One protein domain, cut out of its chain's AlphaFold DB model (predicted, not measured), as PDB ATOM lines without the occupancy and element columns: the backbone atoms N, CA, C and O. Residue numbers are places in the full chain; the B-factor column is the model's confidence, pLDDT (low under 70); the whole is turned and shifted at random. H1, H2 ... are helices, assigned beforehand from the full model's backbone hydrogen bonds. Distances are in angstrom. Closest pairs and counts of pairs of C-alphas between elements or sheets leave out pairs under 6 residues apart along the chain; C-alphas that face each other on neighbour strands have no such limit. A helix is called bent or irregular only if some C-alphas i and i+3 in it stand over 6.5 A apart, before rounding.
ATOM      1  N   LEU A 360      36.696 168.012  41.769       47.78
ATOM      2  CA  LEU A 360      35.636 168.830  41.165       47.78
ATOM      3  C   LEU A 360      35.823 170.326  41.392       47.78
ATOM      4  O   LEU A 360      35.392 171.143  40.572       47.78
ATOM      5  N   LEU A 361      36.426 170.675  42.531       45.09
ATOM      6  CA  LEU A 361      36.736 172.057  42.833       45.09
ATOM      7  C   LEU A 361      37.643 172.625  41.752       45.09
ATOM      8  O   LEU A 361      37.384 173.754  41.380       45.09
ATOM      9  N   GLN A 362      38.538 171.823  41.158       54.16
ATOM     10  CA  GLN A 362      39.731 172.236  40.422       54.16
ATOM     11  C   GLN A 362      39.548 172.584  38.934       54.16
ATOM     12  O   GLN A 362      40.035 173.626  38.517       54.16
ATOM     13  N   ALA A 363      38.822 171.813  38.109       50.66
ATOM     14  CA  ALA A 363      38.421 172.293  36.768       50.66
ATOM     15  C   ALA A 363      37.380 173.417  36.880       50.66
ATOM     16  O   ALA A 363      37.416 174.411  36.148       50.66
ATOM     17  N   SER A 364      36.502 173.324  37.889       55.78
ATOM     18  CA  SER A 364      35.704 174.473  38.304       55.78
ATOM     19  C   SER A 364      36.581 175.617  38.840       55.78
ATOM     20  O   SER A 364      36.113 176.752  38.824       55.78
ATOM     21  N   GLU A 365      37.808 175.356  39.294       60.47
ATOM     22  CA  GLU A 365      38.769 176.337  39.806       60.47
ATOM     23  C   GLU A 365      39.532 176.971  38.666       60.47
ATOM     24  O   GLU A 365      39.672 178.177  38.678       60.47
ATOM     25  N   GLN A 366      39.921 176.220  37.634       64.44
ATOM     26  CA  GLN A 366      40.475 176.772  36.402       64.44
ATOM     27  C   GLN A 366      39.462 177.727  35.767       64.44
ATOM     28  O   GLN A 366      39.797 178.883  35.524       64.44
ATOM     29  N   MET A 367      38.193 177.312  35.659       67.75
ATOM     30  CA  MET A 367      37.090 178.192  35.248       67.75
ATOM     31  C   MET A 367      36.863 179.385  36.194       67.75
ATOM     32  O   MET A 367      36.497 180.459  35.722       67.75
ATOM     33  N   ARG A 368      37.085 179.239  37.512       65.44
ATOM     34  CA  ARG A 368      37.033 180.355  38.486       65.44
ATOM     35  C   ARG A 368      38.281 181.247  38.458       65.44
ATOM     36  O   ARG A 368      38.186 182.403  38.846       65.44
ATOM     37  N   SER A 369      39.423 180.718  38.030       73.94
ATOM     38  CA  SER A 369      40.726 181.389  37.982       73.94
ATOM     39  C   SER A 369      40.892 182.221  36.716       73.94
ATOM     40  O   SER A 369      41.762 183.092  36.655       73.94
ATOM     41  N   LEU A 370      40.036 181.983  35.711       80.38
ATOM     42  CA  LEU A 370      39.919 182.856  34.556       80.38
ATOM     43  C   LEU A 370      39.581 184.265  35.031       80.38
ATOM     44  O   LEU A 370      38.584 184.494  35.721       80.38
ATOM     45  N   LYS A 371      40.405 185.221  34.608       83.38
ATOM     46  CA  LYS A 371      40.200 186.630  34.929       83.38
ATOM     47  C   LYS A 371      38.823 187.111  34.449       83.38
ATOM     48  O   LYS A 371      38.291 186.579  33.457       83.38
ATOM     49  N   PRO A 372      38.239 188.127  35.105       86.06
ATOM     50  CA  PRO A 372      37.077 188.833  34.581       86.06
ATOM     51  C   PRO A 372      37.280 189.268  33.124       86.06
ATOM     52  O   PRO A 372      38.408 189.383  32.638       86.06
ATOM     53  N   VAL A 373      36.174 189.450  32.404       89.56
ATOM     54  CA  VAL A 373      36.227 189.938  31.022       89.56
ATOM     55  C   VAL A 373      36.764 191.368  31.056       89.56
ATOM     56  O   VAL A 373      36.257 192.185  31.825       89.56
ATOM     57  N   SER A 374      37.814 191.635  30.276       90.19
ATOM     58  CA  SER A 374      38.423 192.969  30.217       90.19
ATOM     59  C   SER A 374      37.455 193.988  29.606       90.19
ATOM     60  O   SER A 374      36.513 193.615  28.910       90.19
ATOM     61  N   SER A 375      37.691 195.276  29.849       87.75
ATOM     62  CA  SER A 375      37.014 196.374  29.147       87.75
ATOM     63  C   SER A 375      37.637 196.735  27.798       87.75
ATOM     64  O   SER A 375      37.082 197.549  27.063       87.75
ATOM     65  N   GLU A 376      38.824 196.210  27.482       89.62
ATOM     66  CA  GLU A 376      39.545 196.560  26.257       89.62
ATOM     67  C   GLU A 376      39.362 195.509  25.164       89.62
ATOM     68  O   GLU A 376      39.605 194.321  25.366       89.62
ATOM     69  N   VAL A 377      39.000 195.961  23.960       92.81
ATOM     70  CA  VAL A 377      38.693 195.098  22.806       92.81
ATOM     71  C   VAL A 377      39.826 194.112  22.499       92.81
ATOM     72  O   VAL A 377      39.565 192.927  22.293       92.81
ATOM     73  N   ASP A 378      41.081 194.568  22.502       92.56
ATOM     74  CA  ASP A 378      42.235 193.716  22.189       92.56
ATOM     75  C   ASP A 378      42.501 192.666  23.274       92.56
ATOM     76  O   ASP A 378      42.826 191.517  22.968       92.56
ATOM     77  N   GLN A 379      42.292 193.025  24.543       92.62
ATOM     78  CA  GLN A 379      42.435 192.094  25.660       92.62
ATOM     79  C   GLN A 379      41.314 191.051  25.663       92.62
ATOM     80  O   GLN A 379      41.587 189.873  25.875       92.62
ATOM     81  N   ILE A 380      40.071 191.439  25.355       93.00
ATOM     82  CA  ILE A 380      38.951 190.494  25.220       93.00
ATOM     83  C   ILE A 380      39.206 189.512  24.069       93.00
ATOM     84  O   ILE A 380      38.968 188.317  24.223       93.00
ATOM     85  N   ARG A 381      39.750 189.974  22.933       93.88
ATOM     86  CA  ARG A 381      40.144 189.095  21.815       93.88
ATOM     87  C   ARG A 381      41.233 188.103  22.213       93.88
ATOM     88  O   ARG A 381      41.164 186.936  21.828       93.88
ATOM     89  N   ALA A 382      42.218 188.541  22.998       93.62
ATOM     90  CA  ALA A 382      43.214 187.640  23.570       93.62
ATOM     91  C   ALA A 382      42.553 186.607  24.500       93.62
ATOM     92  O   ALA A 382      42.768 185.411  24.330       93.62
ATOM     93  N   GLN A 383      41.652 187.041  25.390       92.81
ATOM     94  CA  GLN A 383      40.891 186.148  26.272       92.81
ATOM     95  C   GLN A 383      40.018 185.139  25.499       92.81
ATOM     96  O   GLN A 383      39.921 183.988  25.919       92.81
ATOM     97  N   GLN A 384      39.394 185.531  24.380       93.75
ATOM     98  CA  GLN A 384      38.650 184.620  23.495       93.75
ATOM     99  C   GLN A 384      39.566 183.571  22.864       93.75
ATOM    100  O   GLN A 384      39.206 182.396  22.818       93.75
ATOM    101  N   LYS A 385      40.757 183.975  22.408       93.56
ATOM    102  CA  LYS A 385      41.748 183.052  21.848       93.56
ATOM    103  C   LYS A 385      42.232 182.048  22.895       93.56
ATOM    104  O   LYS A 385      42.202 180.848  22.628       93.56
ATOM    105  N   ASP A 386      42.616 182.524  24.077       89.38
ATOM    106  CA  ASP A 386      43.077 181.676  25.180       89.38
ATOM    107  C   ASP A 386      41.978 180.687  25.607       89.38
ATOM    108  O   ASP A 386      42.235 179.505  25.837       89.38
ATOM    109  N   PHE A 387      40.722 181.147  25.656       89.25
ATOM    110  CA  PHE A 387      39.582 180.297  25.986       89.25
ATOM    111  C   PHE A 387      39.275 179.259  24.895       89.25
ATOM    112  O   PHE A 387      38.960 178.115  25.216       89.25
ATOM    113  N   ALA A 388      39.403 179.618  23.615       90.88
ATOM    114  CA  ALA A 388      39.260 178.671  22.509       90.88
ATOM    115  C   ALA A 388      40.350 177.585  22.542       90.88
ATOM    116  O   ALA A 388      40.069 176.412  22.292       90.88
ATOM    117  N   GLU A 389      41.583 177.952  22.901       86.69
ATOM    118  CA  GLU A 389      42.683 177.003  23.068       86.69
ATOM    119  C   GLU A 389      42.439 176.048  24.248       86.69
ATOM    120  O   GLU A 389      42.586 174.833  24.090       86.69
ATOM    121  N   LEU A 390      41.962 176.566  25.387       82.56
ATOM    122  CA  LEU A 390      41.524 175.756  26.531       82.56
ATOM    123  C   LEU A 390      40.393 174.785  26.146       82.56
ATOM    124  O   LEU A 390      40.442 173.600  26.479       82.56
ATOM    125  N   LYS A 391      39.388 175.263  25.402       85.19
ATOM    126  CA  LYS A 391      38.258 174.445  24.932       85.19
ATOM    127  C   LYS A 391      38.727 173.278  24.066       85.19
ATOM    128  O   LYS A 391      38.332 172.143  24.321       85.19
ATOM    129  N   ARG A 392      39.628 173.544  23.119       86.19
ATOM    130  CA  ARG A 392      40.201 172.532  22.225       86.19
ATOM    131  C   ARG A 392      41.049 171.493  22.963       86.19
ATOM    132  O   ARG A 392      40.976 170.311  22.647       86.19
ATOM    133  N   HIS A 393      41.889 171.916  23.906       78.38
ATOM    134  CA  HIS A 393      42.847 171.009  24.548       78.38
ATOM    135  C   HIS A 393      42.299 170.254  25.753       78.38
ATOM    136  O   HIS A 393      42.837 169.203  26.088       78.38
ATOM    137  N   THR A 394      41.259 170.774  26.400       75.62
ATOM    138  CA  THR A 394      40.756 170.204  27.653       75.62
ATOM    139  C   THR A 394      39.294 169.797  27.532       75.62
ATOM    140  O   THR A 394      38.956 168.650  27.808       75.62
ATOM    141  N   PHE A 395      38.413 170.693  27.082       80.12
ATOM    142  CA  PHE A 395      36.970 170.432  27.130       80.12
ATOM    143  C   PHE A 395      36.474 169.492  26.025       80.12
ATOM    144  O   PHE A 395      35.627 168.643  26.296       80.12
ATOM    145  N   GLU A 396      36.992 169.594  24.799       84.25
ATOM    146  CA  GLU A 396      36.609 168.696  23.700       84.25
ATOM    147  C   GLU A 396      37.007 167.226  23.950       84.25
ATOM    148  O   GLU A 396      36.115 166.373  23.869       84.25
ATOM    149  N   PRO A 397      38.268 166.896  24.313       80.69
ATOM    150  CA  PRO A 397      38.653 165.525  24.665       80.69
ATOM    151  C   PRO A 397      37.842 164.983  25.840       80.69
ATOM    152  O   PRO A 397      37.335 163.863  25.786       80.69
ATOM    153  N   LEU A 398      37.625 165.809  26.867       79.06
ATOM    154  CA  LEU A 398      36.817 165.422  28.015       79.06
ATOM    155  C   LEU A 398      35.373 165.078  27.614       79.06
ATOM    156  O   LEU A 398      34.829 164.068  28.057       79.06
ATOM    157  N   GLY A 399      34.753 165.862  26.726       83.50
ATOM    158  CA  GLY A 399      33.415 165.564  26.212       83.50
ATOM    159  C   GLY A 399      33.344 164.252  25.421       83.50
ATOM    160  O   GLY A 399      32.344 163.525  25.502       83.50
ATOM    161  N   GLN A 400      34.408 163.909  24.690       86.75
ATOM    162  CA  GLN A 400      34.526 162.614  24.013       86.75
ATOM    163  C   GLN A 400      34.637 161.469  25.028       86.75
ATOM    164  O   GLN A 400      33.918 160.475  24.893       86.75
ATOM    165  N   ASN A 401      35.446 161.637  26.077       81.31
ATOM    166  CA  ASN A 401      35.618 160.643  27.139       81.31
ATOM    167  C   ASN A 401      34.305 160.406  27.906       81.31
ATOM    168  O   ASN A 401      33.908 159.256  28.098       81.31
ATOM    169  N   VAL A 402      33.555 161.466  28.235       86.31
ATOM    170  CA  VAL A 402      32.209 161.364  28.839       86.31
ATOM    171  C   VAL A 402      31.259 160.577  27.931       86.31
ATOM    172  O   VAL A 402      30.532 159.694  28.391       86.31
ATOM    173  N   THR A 403      31.266 160.858  26.626       90.56
ATOM    174  CA  THR A 403      30.428 160.144  25.647       90.56
ATOM    175  C   THR A 403      30.809 158.665  25.559       90.56
ATOM    176  O   THR A 403      29.936 157.796  25.506       90.56
ATOM    177  N   HIS A 404      32.108 158.365  25.579       87.38
ATOM    178  CA  HIS A 404      32.628 157.003  25.573       87.38
ATOM    179  C   HIS A 404      32.218 156.230  26.835       87.38
ATOM    180  O   HIS A 404      31.642 155.146  26.724       87.38
ATOM    181  N   CYS A 405      32.414 156.818  28.017       88.12
ATOM    182  CA  CYS A 405      32.022 156.229  29.296       88.12
ATOM    183  C   CYS A 405      30.508 155.961  29.355       88.12
ATOM    184  O   CYS A 405      30.078 154.859  29.704       88.12
ATOM    185  N   ASN A 406      29.690 156.921  28.905       91.75
ATOM    186  CA  ASN A 406      28.242 156.743  28.781       91.75
ATOM    187  C   ASN A 406      27.871 155.569  27.867       91.75
ATOM    188  O   ASN A 406      26.967 154.802  28.195       91.75
ATOM    189  N   LYS A 407      28.564 155.394  26.736       93.25
ATOM    190  CA  LYS A 407      28.302 154.288  25.806       93.25
ATOM    191  C   LYS A 407      28.559 152.926  26.456       93.25
ATOM    192  O   LYS A 407      27.741 152.021  26.289       93.25
ATOM    193  N   ILE A 408      29.662 152.779  27.194       91.12
ATOM    194  CA  ILE A 408      29.988 151.523  27.890       91.12
ATOM    195  C   ILE A 408      28.974 151.266  29.010       91.12
ATOM    196  O   ILE A 408      28.363 150.196  29.046       91.12
ATOM    197  N   GLY A 409      28.739 152.256  29.876       89.50
ATOM    198  CA  GLY A 409      27.826 152.120  31.012       89.50
ATOM    199  C   GLY A 409      26.386 151.827  30.582       89.50
ATOM    200  O   GLY A 409      25.772 150.888  31.081       89.50
ATOM    201  N   GLN A 410      25.856 152.536  29.579       93.31
ATOM    202  CA  GLN A 410      24.527 152.233  29.035       93.31
ATOM    203  C   GLN A 410      24.470 150.855  28.361       93.31
ATOM    204  O   GLN A 410      23.430 150.198  28.410       93.31
ATOM    205  N   GLY A 411      25.562 150.394  27.744       92.44
ATOM    206  CA  GLY A 411      25.660 149.040  27.195       92.44
ATOM    207  C   GLY A 411      25.551 147.959  28.275       92.44
ATOM    208  O   GLY A 411      24.823 146.980  28.101       92.44
ATOM    209  N   LEU A 412      26.212 148.162  29.416       91.31
ATOM    210  CA  LEU A 412      26.128 147.285  30.589       91.31
ATOM    211  C   LEU A 412      24.719 147.260  31.200       91.31
ATOM    212  O   LEU A 412      24.219 146.187  31.534       91.31
ATOM    213  N   VAL A 413      24.050 148.414  31.282       92.00
ATOM    214  CA  VAL A 413      22.657 148.500  31.756       92.00
ATOM    215  C   VAL A 413      21.704 147.782  30.796       92.00
ATOM    216  O   VAL A 413      20.928 146.931  31.217       92.00
ATOM    217  N   ARG A 414      21.783 148.057  29.487       92.62
ATOM    218  CA  ARG A 414      20.870 147.469  28.485       92.62
ATOM    219  C   ARG A 414      21.025 145.961  28.324       92.62
ATOM    220  O   ARG A 414      20.058 145.290  27.985       92.62
ATOM    221  N   SER A 415      22.234 145.440  28.517       91.69
ATOM    222  CA  SER A 415      22.507 144.003  28.429       91.69
ATOM    223  C   SER A 415      22.193 143.250  29.725       91.69
ATOM    224  O   SER A 415      22.390 142.040  29.790       91.69
ATOM    225  N   ALA A 416      21.749 143.924  30.792       89.88
ATOM    226  CA  ALA A 416      21.366 143.279  32.044       89.88
ATOM    227  C   ALA A 416      20.137 142.371  31.855       89.88
ATOM    228  O   ALA A 416      19.085 142.808  31.392       89.88
ATOM    229  N   LEU A 417      20.276 141.097  32.234       86.25
ATOM    230  CA  LEU A 417      19.155 140.159  32.306       86.25
ATOM    231  C   LEU A 417      18.248 140.501  33.502       86.25
ATOM    232  O   LEU A 417      18.690 141.116  34.476       86.25
ATOM    233  N   GLN A 418      16.979 140.078  33.448       80.12
ATOM    234  CA  GLN A 418      16.027 140.287  34.544       80.12
ATOM    235  C   GLN A 418      16.583 139.730  35.867       80.12
ATOM    236  O   GLN A 418      16.979 138.569  35.945       80.12
ATOM    237  N   GLY A 419      16.612 140.571  36.907       75.56
ATOM    238  CA  GLY A 419      17.136 140.231  38.235       75.56
ATOM    239  C   GLY A 419      18.564 140.716  38.528       75.56
ATOM    240  O   GLY A 419      18.978 140.662  39.686       75.56
ATOM    241  N   ALA A 420      19.304 141.229  37.538       86.19
ATOM    242  CA  ALA A 420      20.585 141.897  37.776       86.19
ATOM    243  C   ALA A 420      20.374 143.337  38.286       86.19
ATOM    244  O   ALA A 420      19.587 144.095  37.722       86.19
ATOM    245  N   ASN A 421      21.078 143.727  39.353       87.31
ATOM    246  CA  ASN A 421      20.981 145.074  39.923       87.31
ATOM    247  C   ASN A 421      21.868 146.066  39.153       87.31
ATOM    248  O   ASN A 421      23.088 145.933  39.185       87.31
ATOM    249  N   THR A 422      21.269 147.070  38.508       91.19
ATOM    250  CA  THR A 422      21.967 148.135  37.760       91.19
ATOM    251  C   THR A 422      22.074 149.463  38.515       91.19
ATOM    252  O   THR A 422      22.733 150.378  38.028       91.19
ATOM    253  N   GLN A 423      21.483 149.589  39.709       89.56
ATOM    254  CA  GLN A 423      21.283 150.884  40.379       89.56
ATOM    255  C   GLN A 423      22.581 151.646  40.664       89.56
ATOM    256  O   GLN A 423      22.629 152.864  40.505       89.56
ATOM    257  N   LEU A 424      23.632 150.946  41.102       86.69
ATOM    258  CA  LEU A 424      24.920 151.580  41.397       86.69
ATOM    259  C   LEU A 424      25.533 152.182  40.125       86.69
ATOM    260  O   LEU A 424      25.887 153.356  40.109       86.69
ATOM    261  N   LEU A 425      25.561 151.394  39.048       87.88
ATOM    262  CA  LEU A 425      26.079 151.803  37.746       87.88
ATOM    263  C   LEU A 425      25.301 152.996  37.165       87.88
ATOM    264  O   LEU A 425      25.896 153.934  36.638       87.88
ATOM    265  N   GLU A 426      23.972 152.977  37.277       90.56
ATOM    266  CA  GLU A 426      23.106 154.079  36.840       90.56
ATOM    267  C   GLU A 426      23.364 155.361  37.639       90.56
ATOM    268  O   GLU A 426      23.487 156.436  37.051       90.56
ATOM    269  N   LYS A 427      23.519 155.245  38.962       89.19
ATOM    270  CA  LYS A 427      23.845 156.374  39.838       89.19
ATOM    271  C   LYS A 427      25.210 156.980  39.509       89.19
ATOM    272  O   LYS A 427      25.362 158.202  39.528       89.19
ATOM    273  N   ASP A 428      26.205 156.154  39.204       85.94
ATOM    274  CA  ASP A 428      27.532 156.641  38.826       85.94
ATOM    275  C   ASP A 428      27.499 157.360  37.471       85.94
ATOM    276  O   ASP A 428      28.064 158.452  37.343       85.94
ATOM    277  N   LEU A 429      26.756 156.828  36.494       86.69
ATOM    278  CA  LEU A 429      26.490 157.508  35.221       86.69
ATOM    279  C   LEU A 429      25.803 158.865  35.422       86.69
ATOM    280  O   LEU A 429      26.233 159.857  34.829       86.69
ATOM    281  N   GLU A 430      24.756 158.931  36.245       89.62
ATOM    282  CA  GLU A 430      24.043 160.176  36.563       89.62
ATOM    283  C   GLU A 430      24.998 161.206  37.178       89.62
ATOM    284  O   GLU A 430      25.152 162.310  36.657       89.62
ATOM    285  N   LYS A 431      25.760 160.800  38.200       84.44
ATOM    286  CA  LYS A 431      26.736 161.655  38.886       84.44
ATOM    287  C   LYS A 431      27.790 162.236  37.940       84.44
ATOM    288  O   LYS A 431      28.140 163.410  38.066       84.44
ATOM    289  N   MET A 432      28.337 161.439  37.022       85.25
ATOM    290  CA  MET A 432      29.298 161.925  36.022       85.25
ATOM    291  C   MET A 432      28.637 162.919  35.057       85.25
ATOM    292  O   MET A 432      29.203 163.979  34.780       85.25
ATOM    293  N   ASN A 433      27.433 162.606  34.571       87.81
ATOM    294  CA  ASN A 433      26.703 163.461  33.638       87.81
ATOM    295  C   ASN A 433      26.323 164.809  34.261       87.81
ATOM    296  O   ASN A 433      26.507 165.840  33.617       87.81
ATOM    297  N   ASP A 434      25.878 164.830  35.515       85.56
ATOM    298  CA  ASP A 434      25.565 166.066  36.239       85.56
ATOM    299  C   ASP A 434      26.782 166.989  36.337       85.56
ATOM    300  O   ASP A 434      26.697 168.192  36.072       85.56
ATOM    301  N   LYS A 435      27.948 166.418  36.663       78.75
ATOM    302  CA  LYS A 435      29.218 167.153  36.747       78.75
ATOM    303  C   LYS A 435      29.626 167.733  35.394       78.75
ATOM    304  O   LYS A 435      29.976 168.913  35.312       78.75
ATOM    305  N   TRP A 436      29.556 166.924  34.339       85.75
ATOM    306  CA  TRP A 436      29.853 167.358  32.975       85.75
ATOM    307  C   TRP A 436      28.904 168.469  32.510       85.75
ATOM    308  O   TRP A 436      29.361 169.491  31.999       85.75
ATOM    309  N   ASN A 437      27.600 168.322  32.751       87.44
ATOM    310  CA  ASN A 437      26.598 169.323  32.388       87.44
ATOM    311  C   ASN A 437      26.831 170.648  33.127       87.44
ATOM    312  O   ASN A 437      26.818 171.709  32.506       87.44
ATOM    313  N   ALA A 438      27.136 170.603  34.426       82.19
ATOM    314  CA  ALA A 438      27.453 171.802  35.197       82.19
ATOM    315  C   ALA A 438      28.712 172.529  34.681       82.19
ATOM    316  O   ALA A 438      28.752 173.763  34.655       82.19
ATOM    317  N   LEU A 439      29.748 171.789  34.271       81.94
ATOM    318  CA  LEU A 439      30.949 172.368  33.662       81.94
ATOM    319  C   LEU A 439      30.650 172.956  32.275       81.94
ATOM    320  O   LEU A 439      31.072 174.076  31.980       81.94
ATOM    321  N   LYS A 440      29.880 172.236  31.456       86.00
ATOM    322  CA  LYS A 440      29.459 172.659  30.117       86.00
ATOM    323  C   LYS A 440      28.675 173.972  30.154       86.00
ATOM    324  O   LYS A 440      28.973 174.870  29.374       86.00
ATOM    325  N   GLU A 441      27.747 174.128  31.096       86.44
ATOM    326  CA  GLU A 441      27.005 175.382  31.275       86.44
ATOM    327  C   GLU A 441      27.921 176.551  31.656       86.44
ATOM    328  O   GLU A 441      27.825 177.634  31.080       86.44
ATOM    329  N   LYS A 442      28.884 176.339  32.565       82.69
ATOM    330  CA  LYS A 442      29.874 177.375  32.914       82.69
ATOM    331  C   LYS A 442      30.741 177.775  31.720       82.69
ATOM    332  O   LYS A 442      31.069 178.953  31.577       82.69
ATOM    333  N   MET A 443      31.129 176.809  30.889       86.06
ATOM    334  CA  MET A 443      31.896 177.049  29.666       86.06
ATOM    335  C   MET A 443      31.084 177.894  28.673       86.06
ATOM    336  O   MET A 443      31.579 178.918  28.206       86.06
ATOM    337  N   ASN A 444      29.829 177.515  28.420       89.12
ATOM    338  CA  ASN A 444      28.927 178.250  27.531       89.12
ATOM    339  C   ASN A 444      28.688 179.685  28.024       89.12
ATOM    340  O   ASN A 444      28.740 180.635  27.244       89.12
ATOM    341  N   GLU A 445      28.481 179.867  29.330       89.56
ATOM    342  CA  GLU A 445      28.302 181.196  29.914       89.56
ATOM    343  C   GLU A 445      29.571 182.053  29.793       89.56
ATOM    344  O   GLU A 445      29.483 183.253  29.532       89.56
ATOM    345  N   ARG A 446      30.769 181.465  29.928       90.06
ATOM    346  CA  ARG A 446      32.027 182.198  29.716       90.06
ATOM    347  C   ARG A 446      32.181 182.662  28.268       90.06
ATOM    348  O   ARG A 446      32.555 183.816  28.064       90.06
ATOM    349  N   GLU A 447      31.877 181.801  27.299       92.75
ATOM    350  CA  GLU A 447      31.897 182.123  25.863       92.75
ATOM    351  C   GLU A 447      30.952 183.296  25.568       92.75
ATOM    352  O   GLU A 447      31.380 184.349  25.095       92.75
ATOM    353  N   ARG A 448      29.697 183.184  26.021       93.62
ATOM    354  CA  ARG A 448      28.683 184.234  25.876       93.62
ATOM    355  C   ARG A 448      29.117 185.561  26.505       93.62
ATOM    356  O   ARG A 448      28.903 186.621  25.919       93.62
ATOM    357  N   ARG A 449      29.715 185.531  27.701       91.12
ATOM    358  CA  ARG A 449      30.199 186.744  28.384       91.12
ATOM    359  C   ARG A 449      31.337 187.429  27.634       91.12
ATOM    360  O   ARG A 449      31.373 188.657  27.629       91.12
ATOM    361  N   LEU A 450      32.248 186.669  27.027       93.12
ATOM    362  CA  LEU A 450      33.322 187.227  26.204       93.12
ATOM    363  C   LEU A 450      32.760 187.902  24.948       93.12
ATOM    364  O   LEU A 450      33.154 189.026  24.643       93.12
ATOM    365  N   ASP A 451      31.788 187.279  24.280       94.62
ATOM    366  CA  ASP A 451      31.165 187.835  23.072       94.62
ATOM    367  C   ASP A 451      30.362 189.109  23.359       94.62
ATOM    368  O   ASP A 451      30.497 190.120  22.663       94.62
ATOM    369  N   VAL A 452      29.552 189.088  24.423       93.12
ATOM    370  CA  VAL A 452      28.792 190.264  24.871       93.12
ATOM    371  C   VAL A 452      29.742 191.386  25.294       93.12
ATOM    372  O   VAL A 452      29.558 192.527  24.868       93.12
ATOM    373  N   GLY A 453      30.780 191.063  26.071       92.38
ATOM    374  CA  GLY A 453      31.783 192.030  26.514       92.38
ATOM    375  C   GLY A 453      32.541 192.665  25.349       92.38
ATOM    376  O   GLY A 453      32.746 193.879  25.348       92.38
ATOM    377  N   LEU A 454      32.895 191.883  24.322       94.94
ATOM    378  CA  LEU A 454      33.549 192.383  23.112       94.94
ATOM    379  C   LEU A 454      32.664 193.396  22.378       94.94
ATOM    380  O   LEU A 454      33.129 194.470  21.995       94.94
ATOM    381  N   LEU A 455      31.382 193.064  22.200       94.75
ATOM    382  CA  LEU A 455      30.429 193.930  21.514       94.75
ATOM    383  C   LEU A 455      30.189 195.236  22.283       94.75
ATOM    384  O   LEU A 455      30.204 196.311  21.683       94.75
ATOM    385  N   GLN A 456      29.961 195.151  23.596       93.38
ATOM    386  CA  GLN A 456      29.722 196.320  24.450       93.38
ATOM    387  C   GLN A 456      30.956 197.225  24.515       93.38
ATOM    388  O   GLN A 456      30.839 198.431  24.305       93.38
ATOM    389  N   SER A 457      32.142 196.645  24.716       94.56
ATOM    390  CA  SER A 457      33.404 197.393  24.769       94.56
ATOM    391  C   SER A 457      33.730 198.056  23.431       94.56
ATOM    392  O   SER A 457      34.169 199.203  23.409       94.56
TER     393      SER A 457
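What this domain is: This is residues 360 to 457 of the 619 residues of an uncharacterized protein of Bombyx mori (UniProt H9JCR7). This is a long, thin helical hairpin: the bent helix H2 runs one way, H3 folds back along it, and the short helix H1 packs on the middle stretch of H3. The turn of the hairpin sticks out at one end with residues 415 to 420. The printed part has 98 residues with three named helices, H1, H2 and H3 in chain order, and no named strand; the class is all helix, with mostly aligned packing. The whole is a loose rod, with a radius of gyration of the C-alphas of 18.2 A and spans of 62 by 21 by 20 A.

How they stand to each other: Begin at H1, residues 360 to 369, which touches residues 435 to 443 alone of H3, residues 423 to 457. Their closest C-alphas are those of Ser 364 and Leu 439, 7.0 A apart, at a shallow tilt of 3 degrees, the same way. Next comes H2, residues 377 to 414, assigned as one helix by its hydrogen bonds but bent: C-alphas 393 and 396 are 6.7 A apart. Its arms, H2a to residue 393 and H2b from 396, stand at a steep tilt of 37 degrees, only just past shallow. H1 is apart from both. H2a touches residues 447 to 457 alone of H3, closest at the C-alphas of Val 377 and Leu 454, 5.8 A, at a shallow tilt of 22 degrees, opposite ways. H2b and H3 form a helical hairpin; H2b touches residues 425 to 436 alone of H3, closest at the C-alphas of Asn 406 and Leu 429, 6.7 A, at a shallow tilt of 26 degrees, opposite ways. In H2a, H2b and H3 every O i to N i+4 pair is within hydrogen-bond range; in H1, 5 of 6.

Where its parts are: Find C-alpha 360 at (35.636, 168.830, 41.165), where H1 begins. H2a measures 24.5 A from its first to its last C-alpha, and H2b 26.9 A. H3 runs 50.5 A to C-alpha 457 at (33.404, 197.393, 24.769).

The domain as a whole: Look to Glu 376 and Gly 419 for the two C-alphas farthest apart, 61.8 A. The printed part has no cut, and both links are short. Residues 360 to 368 are under pLDDT 70.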